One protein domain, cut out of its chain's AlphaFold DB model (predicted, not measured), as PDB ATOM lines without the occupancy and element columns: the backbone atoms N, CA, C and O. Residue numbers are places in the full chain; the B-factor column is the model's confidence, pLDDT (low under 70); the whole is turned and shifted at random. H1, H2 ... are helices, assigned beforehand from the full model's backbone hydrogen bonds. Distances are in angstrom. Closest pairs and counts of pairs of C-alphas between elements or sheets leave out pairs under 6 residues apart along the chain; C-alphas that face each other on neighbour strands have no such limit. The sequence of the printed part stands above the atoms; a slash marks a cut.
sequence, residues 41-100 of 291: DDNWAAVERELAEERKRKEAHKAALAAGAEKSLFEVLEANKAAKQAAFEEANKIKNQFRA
ATOM      1  N   ASP A  41     -13.311  -2.212  -1.212       76.44
ATOM      2  CA  ASP A  41     -14.251  -3.332  -1.186       76.44
ATOM      3  C   ASP A  41     -14.884  -3.659  -2.555       76.44
ATOM      4  O   ASP A  41     -15.059  -4.829  -2.880       76.44
ATOM      5  N   ASP A  42     -15.146  -2.665  -3.407       82.94
ATOM      6  CA  ASP A  42     -15.693  -2.870  -4.759       82.94
ATOM      7  C   ASP A  42     -14.662  -3.506  -5.705       82.94
ATOM      8  O   ASP A  42     -15.008  -4.326  -6.557       82.94
ATOM      9  N   ASN A  43     -13.378  -3.159  -5.551       85.75
ATOM     10  CA  ASN A  43     -12.307  -3.786  -6.333       85.75
ATOM     11  C   ASN A  43     -12.105  -5.245  -5.901       85.75
ATOM     12  O   ASN A  43     -11.880  -6.109  -6.745       85.75
ATOM     13  N   TRP A  44     -12.234  -5.532  -4.602       85.44
ATOM     14  CA  TRP A  44     -12.200  -6.900  -4.087       85.44
ATOM     15  C   TRP A  44     -13.408  -7.719  -4.550       85.44
ATOM     16  O   TRP A  44     -13.226  -8.843  -5.008       85.44
ATOM     17  N   ALA A  45     -14.614  -7.146  -4.544       89.62
ATOM     18  CA  ALA A  45     -15.817  -7.806  -5.051       89.62
ATOM     19  C   ALA A  45     -15.729  -8.119  -6.558       89.62
ATOM     20  O   ALA A  45     -16.175  -9.180  -7.002       89.62
ATOM     21  N   ALA A  46     -15.125  -7.229  -7.355       88.44
ATOM     22  CA  ALA A  46     -14.872  -7.473  -8.774       88.44
ATOM     23  C   ALA A  46     -13.890  -8.641  -8.994       88.44
ATOM     24  O   ALA A  46     -14.162  -9.521  -9.810       88.44
ATOM     25  N   VAL A  47     -12.800  -8.695  -8.222       91.69
ATOM     26  CA  VAL A  47     -11.812  -9.787  -8.273       91.69
ATOM     27  C   VAL A  47     -12.413 -11.114  -7.797       91.69
ATOM     28  O   VAL A  47     -12.180 -12.154  -8.408       91.69
ATOM     29  N   GLU A  48     -13.225 -11.114  -6.739       91.12
ATOM     30  CA  GLU A  48     -13.924 -12.320  -6.270       91.12
ATOM     31  C   GLU A  48     -14.898 -12.860  -7.315       91.12
ATOM     32  O   GLU A  48     -14.984 -14.075  -7.519       91.12
ATOM     33  N   ARG A  49     -15.600 -11.961  -8.010       92.19
ATOM     34  CA  ARG A  49     -16.481 -12.324  -9.115       92.19
ATOM     35  C   ARG A  49     -15.697 -12.941 -10.271       92.19
ATOM     36  O   ARG A  49     -16.103 -13.989 -10.769       92.19
ATOM     37  N   GLU A  50     -14.569 -12.350 -10.652       89.75
ATOM     38  CA  GLU A  50     -13.682 -12.887 -11.691       89.75
ATOM     39  C   GLU A  50     -13.145 -14.276 -11.308       89.75
ATOM     40  O   GLU A  50     -13.230 -15.220 -12.094       89.75
ATOM     41  N   LEU A  51     -12.697 -14.460 -10.062       92.19
ATOM     42  CA  LEU A  51     -12.239 -15.756  -9.552       92.19
ATOM     43  C   LEU A  51     -13.365 -16.799  -9.494       92.19
ATOM     44  O   LEU A  51     -13.124 -17.983  -9.750       92.19
ATOM     45  N   ALA A  52     -14.592 -16.397  -9.156       92.06
ATOM     46  CA  ALA A  52     -15.759 -17.277  -9.164       92.06
ATOM     47  C   ALA A  52     -16.152 -17.685 -10.592       92.06
ATOM     48  O   ALA A  52     -16.447 -18.857 -10.838       92.06
ATOM     49  N   GLU A  53     -16.104 -16.754 -11.546       91.62
ATOM     50  CA  GLU A  53     -16.329 -17.018 -12.968       91.62
ATOM     51  C   GLU A  53     -15.235 -17.931 -13.548       91.62
ATOM     52  O   GLU A  53     -15.546 -18.893 -14.255       91.62
ATOM     53  N   GLU A  54     -13.968 -17.727 -13.178       89.81
ATOM     54  CA  GLU A  54     -12.871 -18.629 -13.534       89.81
ATOM     55  C   GLU A  54     -13.048 -20.035 -12.956       89.81
ATOM     56  O   GLU A  54     -12.840 -21.024 -13.666       89.81
ATOM     57  N   ARG A  55     -13.410 -20.148 -11.670       91.25
ATOM     58  CA  ARG A  55     -13.698 -21.442 -11.029       91.25
ATOM     59  C   ARG A  55     -14.838 -22.143 -11.751       91.25
ATOM     60  O   ARG A  55     -14.674 -23.294 -12.145       91.25
ATOM     61  N   LYS A  56     -15.921 -21.422 -12.045       92.75
ATOM     62  CA  LYS A  56     -17.056 -21.935 -12.814       92.75
ATOM     63  C   LYS A  56     -16.643 -22.384 -14.218       92.75
ATOM     64  O   LYS A  56     -17.088 -23.432 -14.671       92.75
ATOM     65  N   ARG A  57     -15.757 -21.652 -14.902       90.00
ATOM     66  CA  ARG A  57     -15.220 -22.036 -16.220       90.00
ATOM     67  C   ARG A  57     -14.351 -23.295 -16.140       90.00
ATOM     68  O   ARG A  57     -14.480 -24.176 -16.986       90.00
ATOM     69  N   LYS A  58     -13.495 -23.403 -15.122       86.88
ATOM     70  CA  LYS A  58     -12.643 -24.580 -14.863       86.88
ATOM     71  C   LYS A  58     -13.482 -25.810 -14.499       86.88
ATOM     72  O   LYS A  58     -13.196 -26.903 -14.980       86.88
ATOM     73  N   GLU A  59     -14.525 -25.642 -13.691       88.88
ATOM     74  CA  GLU A  59     -15.476 -26.699 -13.332       88.88
ATOM     75  C   GLU A  59     -16.328 -27.129 -14.525       88.88
ATOM     76  O   GLU A  59     -16.445 -28.324 -14.769       88.88
ATOM     77  N   ALA A  60     -16.837 -26.190 -15.326       84.56
ATOM     78  CA  ALA A  60     -17.560 -26.496 -16.560       84.56
ATOM     79  C   ALA A  60     -16.673 -27.237 -17.574       84.56
ATOM     80  O   ALA A  60     -17.125 -28.190 -18.199       84.56
ATOM     81  N   HIS A  61     -15.397 -26.856 -17.697       79.19
ATOM     82  CA  HIS A  61     -14.430 -27.576 -18.524       79.19
ATOM     83  C   HIS A  61     -14.194 -29.002 -18.005       79.19
ATOM     84  O   HIS A  61     -14.259 -29.951 -18.775       79.19
ATOM     85  N   LYS A  62     -13.981 -29.181 -16.693       79.38
ATOM     86  CA  LYS A  62     -13.846 -30.515 -16.080       79.38
ATOM     87  C   LYS A  62     -15.110 -31.364 -16.238       79.38
ATOM     88  O   LYS A  62     -14.997 -32.553 -16.503       79.38
ATOM     89  N   ALA A  63     -16.289 -30.763 -16.100       82.50
ATOM     90  CA  ALA A  63     -17.568 -31.432 -16.305       82.50
ATOM     91  C   ALA A  63     -17.767 -31.837 -17.774       82.50
ATOM     92  O   ALA A  63     -18.241 -32.937 -18.030       82.50
ATOM     93  N   ALA A  64     -17.355 -31.000 -18.732       82.19
ATOM     94  CA  ALA A  64     -17.387 -31.325 -20.157       82.19
ATOM     95  C   ALA A  64     -16.436 -32.482 -20.508       82.19
ATOM     96  O   ALA A  64     -16.842 -33.406 -21.209       82.19
ATOM     97  N   LEU A  65     -15.213 -32.479 -19.963       76.00
ATOM     98  CA  LEU A  65     -14.280 -33.606 -20.088       76.00
ATOM     99  C   LEU A  65     -14.877 -34.891 -19.483       76.00
ATOM    100  O   LEU A  65     -14.889 -35.937 -20.122       76.00
ATOM    101  N   ALA A  66     -15.450 -34.807 -18.275       75.94
ATOM    102  CA  ALA A  66     -16.076 -35.946 -17.597       75.94
ATOM    103  C   ALA A  66     -17.326 -36.479 -18.323       75.94
ATOM    104  O   ALA A  66     -17.618 -37.670 -18.248       75.94
ATOM    105  N   ALA A  67     -18.050 -35.615 -19.036       79.75
ATOM    106  CA  ALA A  67     -19.189 -35.983 -19.872       79.75
ATOM    107  C   ALA A  67     -18.778 -36.587 -21.229       79.75
ATOM    108  O   ALA A  67     -19.646 -36.858 -22.057       79.75
ATOM    109  N   GLY A  68     -17.477 -36.779 -21.486       70.19
ATOM    110  CA  GLY A  68     -16.982 -37.298 -22.761       70.19
ATOM    111  C   GLY A  68     -17.169 -36.324 -23.925       70.19
ATOM    112  O   GLY A  68     -17.024 -36.724 -25.075       70.19
ATOM    113  N   ALA A  69     -17.442 -35.043 -23.649       73.94
ATOM    114  CA  ALA A  69     -17.453 -33.971 -24.646       73.94
ATOM    115  C   ALA A  69     -16.021 -33.524 -25.002       73.94
ATOM    116  O   ALA A  69     -15.757 -32.351 -25.284       73.94
ATOM    117  N   GLU A  70     -15.074 -34.459 -24.943       76.94
ATOM    118  CA  GLU A  70     -13.744 -34.278 -25.488       76.94
ATOM    119  C   GLU A  70     -13.886 -34.301 -27.006       76.94
ATOM    120  O   GLU A  70     -14.457 -35.232 -27.575       76.94
ATOM    121  N   LYS A  71     -13.390 -33.256 -27.674       82.94
ATOM    122  CA  LYS A  71     -13.324 -33.249 -29.136       82.94
ATOM    123  C   LYS A  71     -12.555 -34.486 -29.563       82.94
ATOM    124  O   LYS A  71     -11.435 -34.706 -29.092       82.94
ATOM    125  N   SER A  72     -13.147 -35.283 -30.442       88.62
ATOM    126  CA  SER A  72     -12.468 -36.466 -30.957       88.62
ATOM    127  C   SER A  72     -11.148 -36.044 -31.606       88.62
ATOM    128  O   SER A  72     -11.062 -34.975 -32.213       88.62
ATOM    129  N   LEU A  73     -10.112 -36.885 -31.529       86.00
ATOM    130  CA  LEU A  73      -8.845 -36.640 -32.229       86.00
ATOM    131  C   LEU A  73      -9.082 -36.306 -33.711       86.00
ATOM    132  O   LEU A  73      -8.397 -35.455 -34.270       86.00
ATOM    133  N   PHE A  74     -10.084 -36.942 -34.325       90.69
ATOM    134  CA  PHE A  74     -10.515 -36.642 -35.685       90.69
ATOM    135  C   PHE A  74     -10.972 -35.183 -35.845       90.69
ATOM    136  O   PHE A  74     -10.457 -34.485 -36.712       90.69
ATOM    137  N   GLU A  75     -11.849 -34.692 -34.969       90.56
ATOM    138  CA  GLU A  75     -12.330 -33.302 -34.982       90.56
ATOM    139  C   GLU A  75     -11.198 -32.306 -34.715       90.56
ATOM    140  O   GLU A  75     -11.146 -31.241 -35.319       90.56
ATOM    141  N   VAL A  76     -10.252 -32.646 -33.833       90.06
ATOM    142  CA  VAL A  76      -9.072 -31.810 -33.571       90.06
ATOM    143  C   VAL A  76      -8.172 -31.738 -34.805       90.06
ATOM    144  O   VAL A  76      -7.670 -30.666 -35.143       90.06
ATOM    145  N   LEU A  77      -7.951 -32.852 -35.502       94.75
ATOM    146  CA  LEU A  77      -7.153 -32.878 -36.730       94.75
ATOM    147  C   LEU A  77      -7.855 -32.157 -37.884       94.75
ATOM    148  O   LEU A  77      -7.201 -31.425 -38.628       94.75
ATOM    149  N   GLU A  78      -9.171 -32.311 -38.005       94.94
ATOM    150  CA  GLU A  78      -9.989 -31.585 -38.971       94.94
ATOM    151  C   GLU A  78      -9.976 -30.082 -38.684       94.94
ATOM    152  O   GLU A  78      -9.700 -29.298 -39.587       94.94
ATOM    153  N   ALA A  79     -10.127 -29.675 -37.421       92.12
ATOM    154  CA  ALA A  79      -9.995 -28.285 -37.001       92.12
ATOM    155  C   ALA A  79      -8.589 -27.730 -37.270       92.12
ATOM    156  O   ALA A  79      -8.468 -26.590 -37.697       92.12
ATOM    157  N   ASN A  80      -7.521 -28.515 -37.094       92.81
ATOM    158  CA  ASN A  80      -6.160 -28.096 -37.451       92.81
ATOM    159  C   ASN A  80      -5.973 -27.949 -38.966       92.81
ATOM    160  O   ASN A  80      -5.273 -27.045 -39.423       92.81
ATOM    161  N   LYS A  81      -6.584 -28.834 -39.757       96.25
ATOM    162  CA  LYS A  81      -6.572 -28.746 -41.218       96.25
ATOM    163  C   LYS A  81      -7.351 -27.518 -41.687       96.25
ATOM    164  O   LYS A  81      -6.824 -26.742 -42.477       96.25
ATOM    165  N   ALA A  82      -8.548 -27.311 -41.146       94.25
ATOM    166  CA  ALA A  82      -9.383 -26.149 -41.405       94.25
ATOM    167  C   ALA A  82      -8.710 -24.854 -40.939       94.25
ATOM    168  O   ALA A  82      -8.730 -23.877 -41.669       94.25
ATOM    169  N   ALA A  83      -8.039 -24.844 -39.786       92.69
ATOM    170  CA  ALA A  83      -7.310 -23.679 -39.287       92.69
ATOM    171  C   ALA A  83      -6.129 -23.316 -40.190       92.69
ATOM    172  O   ALA A  83      -5.926 -22.145 -40.493       92.69
ATOM    173  N   LYS A  84      -5.367 -24.307 -40.670       95.25
ATOM    174  CA  LYS A  84      -4.289 -24.069 -41.644       95.25
ATOM    175  C   LYS A  84      -4.831 -23.570 -42.976       95.25
ATOM    176  O   LYS A  84      -4.248 -22.662 -43.560       95.25
ATOM    177  N   GLN A  85      -5.941 -24.143 -43.430       94.56
ATOM    178  CA  GLN A  85      -6.604 -23.727 -44.657       94.56
ATOM    179  C   GLN A  85      -7.142 -22.294 -44.536       94.56
ATOM    180  O   GLN A  85      -6.853 -21.468 -45.392       94.56
ATOM    181  N   ALA A  86      -7.812 -21.965 -43.432       90.06
ATOM    182  CA  ALA A  86      -8.329 -20.633 -43.142       90.06
ATOM    183  C   ALA A  86      -7.207 -19.597 -43.001       90.06
ATOM    184  O   ALA A  86      -7.305 -18.517 -43.566       90.06
ATOM    185  N   ALA A  87      -6.107 -19.935 -42.321       89.25
ATOM    186  CA  ALA A  87      -4.947 -19.052 -42.218       89.25
ATOM    187  C   ALA A  87      -4.285 -18.811 -43.585       89.25
ATOM    188  O   ALA A  87      -3.827 -17.706 -43.872       89.25
ATOM    189  N   PHE A  88      -4.240 -19.831 -44.447       90.75
ATOM    190  CA  PHE A  88      -3.711 -19.694 -45.801       90.75
ATOM    191  C   PHE A  88      -4.634 -18.857 -46.697       90.75
ATOM    192  O   PHE A  88      -4.159 -18.004 -47.444       90.75
ATOM    193  N   GLU A  89      -5.946 -19.057 -46.596       89.81
ATOM    194  CA  GLU A  89      -6.954 -18.275 -47.312       89.81
ATOM    195  C   GLU A  89      -6.994 -16.821 -46.840       89.81
ATOM    196  O   GLU A  89      -7.064 -15.924 -47.673       89.81
ATOM    197  N   GLU A  90      -6.867 -16.559 -45.540       85.75
ATOM    198  CA  GLU A  90      -6.759 -15.205 -44.998       85.75
ATOM    199  C   GLU A  90      -5.457 -14.536 -45.448       85.75
ATOM    200  O   GLU A  90      -5.492 -13.418 -45.953       85.75
ATOM    201  N   ALA A  91      -4.318 -15.230 -45.373       83.56
ATOM    202  CA  ALA A  91      -3.048 -14.696 -45.854       83.56
ATOM    203  C   ALA A  91      -3.079 -14.400 -47.361       83.56
ATOM    204  O   ALA A  91      -2.555 -13.377 -47.796       83.56
ATOM    205  N   ASN A  92      -3.705 -15.258 -48.168       84.94
ATOM    206  CA  ASN A  92      -3.868 -15.011 -49.600       84.94
ATOM    207  C   ASN A  92      -4.889 -13.908 -49.886       84.94
ATOM    208  O   ASN A  92      -4.676 -13.106 -50.788       84.94
ATOM    209  N   LYS A  93      -5.962 -13.808 -49.100       88.38
ATOM    210  CA  LYS A  93      -6.926 -12.710 -49.189       88.38
ATOM    211  C   LYS A  93      -6.263 -11.376 -48.860       88.38
ATOM    212  O   LYS A  93      -6.459 -10.425 -49.603       88.38
ATOM    213  N   ILE A  94      -5.444 -11.318 -47.812       79.62
ATOM    214  CA  ILE A  94      -4.668 -10.128 -47.442       79.62
ATOM    215  C   ILE A  94      -3.669  -9.782 -48.553       79.62
ATOM    216  O   ILE A  94      -3.583  -8.627 -48.961       79.62
ATOM    217  N   LYS A  95      -2.966 -10.773 -49.111       82.50
ATOM    218  CA  LYS A  95      -2.054 -10.552 -50.247       82.50
ATOM    219  C   LYS A  95      -2.773 -10.040 -51.499       82.50
ATOM    220  O   LYS A  95      -2.214  -9.213 -52.203       82.50
ATOM    221  N   ASN A  96      -4.004 -10.478 -51.748       80.25
ATOM    222  CA  ASN A  96      -4.816 -10.002 -52.872       80.25
ATOM    223  C   ASN A  96      -5.495  -8.645 -52.600       80.25
ATOM    224  O   ASN A  96      -5.888  -7.970 -53.544       80.25
ATOM    225  N   GLN A  97      -5.666  -8.251 -51.333       81.50
ATOM    226  CA  GLN A  97      -6.213  -6.943 -50.949       81.50
ATOM    227  C   GLN A  97      -5.194  -5.824 -51.138       81.50
ATOM    228  O   GLN A  97      -5.552  -4.740 -51.587       81.50
ATOM    229  N   PHE A  98      -3.925  -6.089 -50.826       72.12
ATOM    230  CA  PHE A  98      -2.828  -5.176 -51.134       72.12
ATOM    231  C   PHE A  98      -2.329  -5.431 -52.553       72.12
ATOM    232  O   PHE A  98      -1.209  -5.876 -52.790       72.12
ATOM    233  N   ARG A  99      -3.222  -5.153 -53.499       81.69
ATOM    234  CA  ARG A  99      -2.896  -4.966 -54.906       81.69
ATOM    235  C   ARG A  99      -2.285  -3.567 -55.071       81.69
ATOM    236  O   ARG A  99      -2.710  -2.627 -54.401       81.69
ATOM    237  N   ALA A 100      -1.274  -3.435 -55.931       85.94
ATOM    238  CA  ALA A 100      -0.838  -2.114 -56.379       85.94
ATOM    239  C   ALA A 100      -2.019  -1.441 -57.090       85.94
ATOM    240  O   ALA A 100      -2.633  -2.099 -57.924       85.94
TER     241      ALA A 100
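AT A GLANCE: This is residues 41 to 100 of the 291 residues of the protein "FAM192A_Fyv6_N domain-containing protein" of Coniochaeta pulveracea (UniProt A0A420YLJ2). Two long helices, H1 and then H2, make a flat, open V with a blunt base. The six residues 67 to 72 join them at that base, and the two arms spread to the ends of the printed part. The printed part has 60 residues, 51 of them in the two helices, with no named strand; the class is all helix. It is extended, with a radius of gyration of the C-alphas of 20.0 A and spans of 57 by 35 by 7 A.

HOW THE PARTS SIT: H1, residues 41 to 66, is apart from H2, residues 73 to 97. A short link of 6 residues joins them. Residues 41 to 60 of H1 and 80 to 97 of H2, among others, stand free. In both helices every O i to N i+4 pair is within hydrogen-bond range.

IN THESE COORDINATES: H1 begins at C-alpha 41 (-14.251, -3.332, -1.186) and is 36.6 A long from first to last C-alpha. H2 is 35.2 A long and ends at C-alpha 97 (-6.213, -6.943, -50.949).

THE WHOLE: The C-alphas of Asp 41 and Ala 100, the two farthest apart, are 56.8 A apart. The printed part has no cut. Its mean pLDDT is 86.5, and no printed residue is under 70.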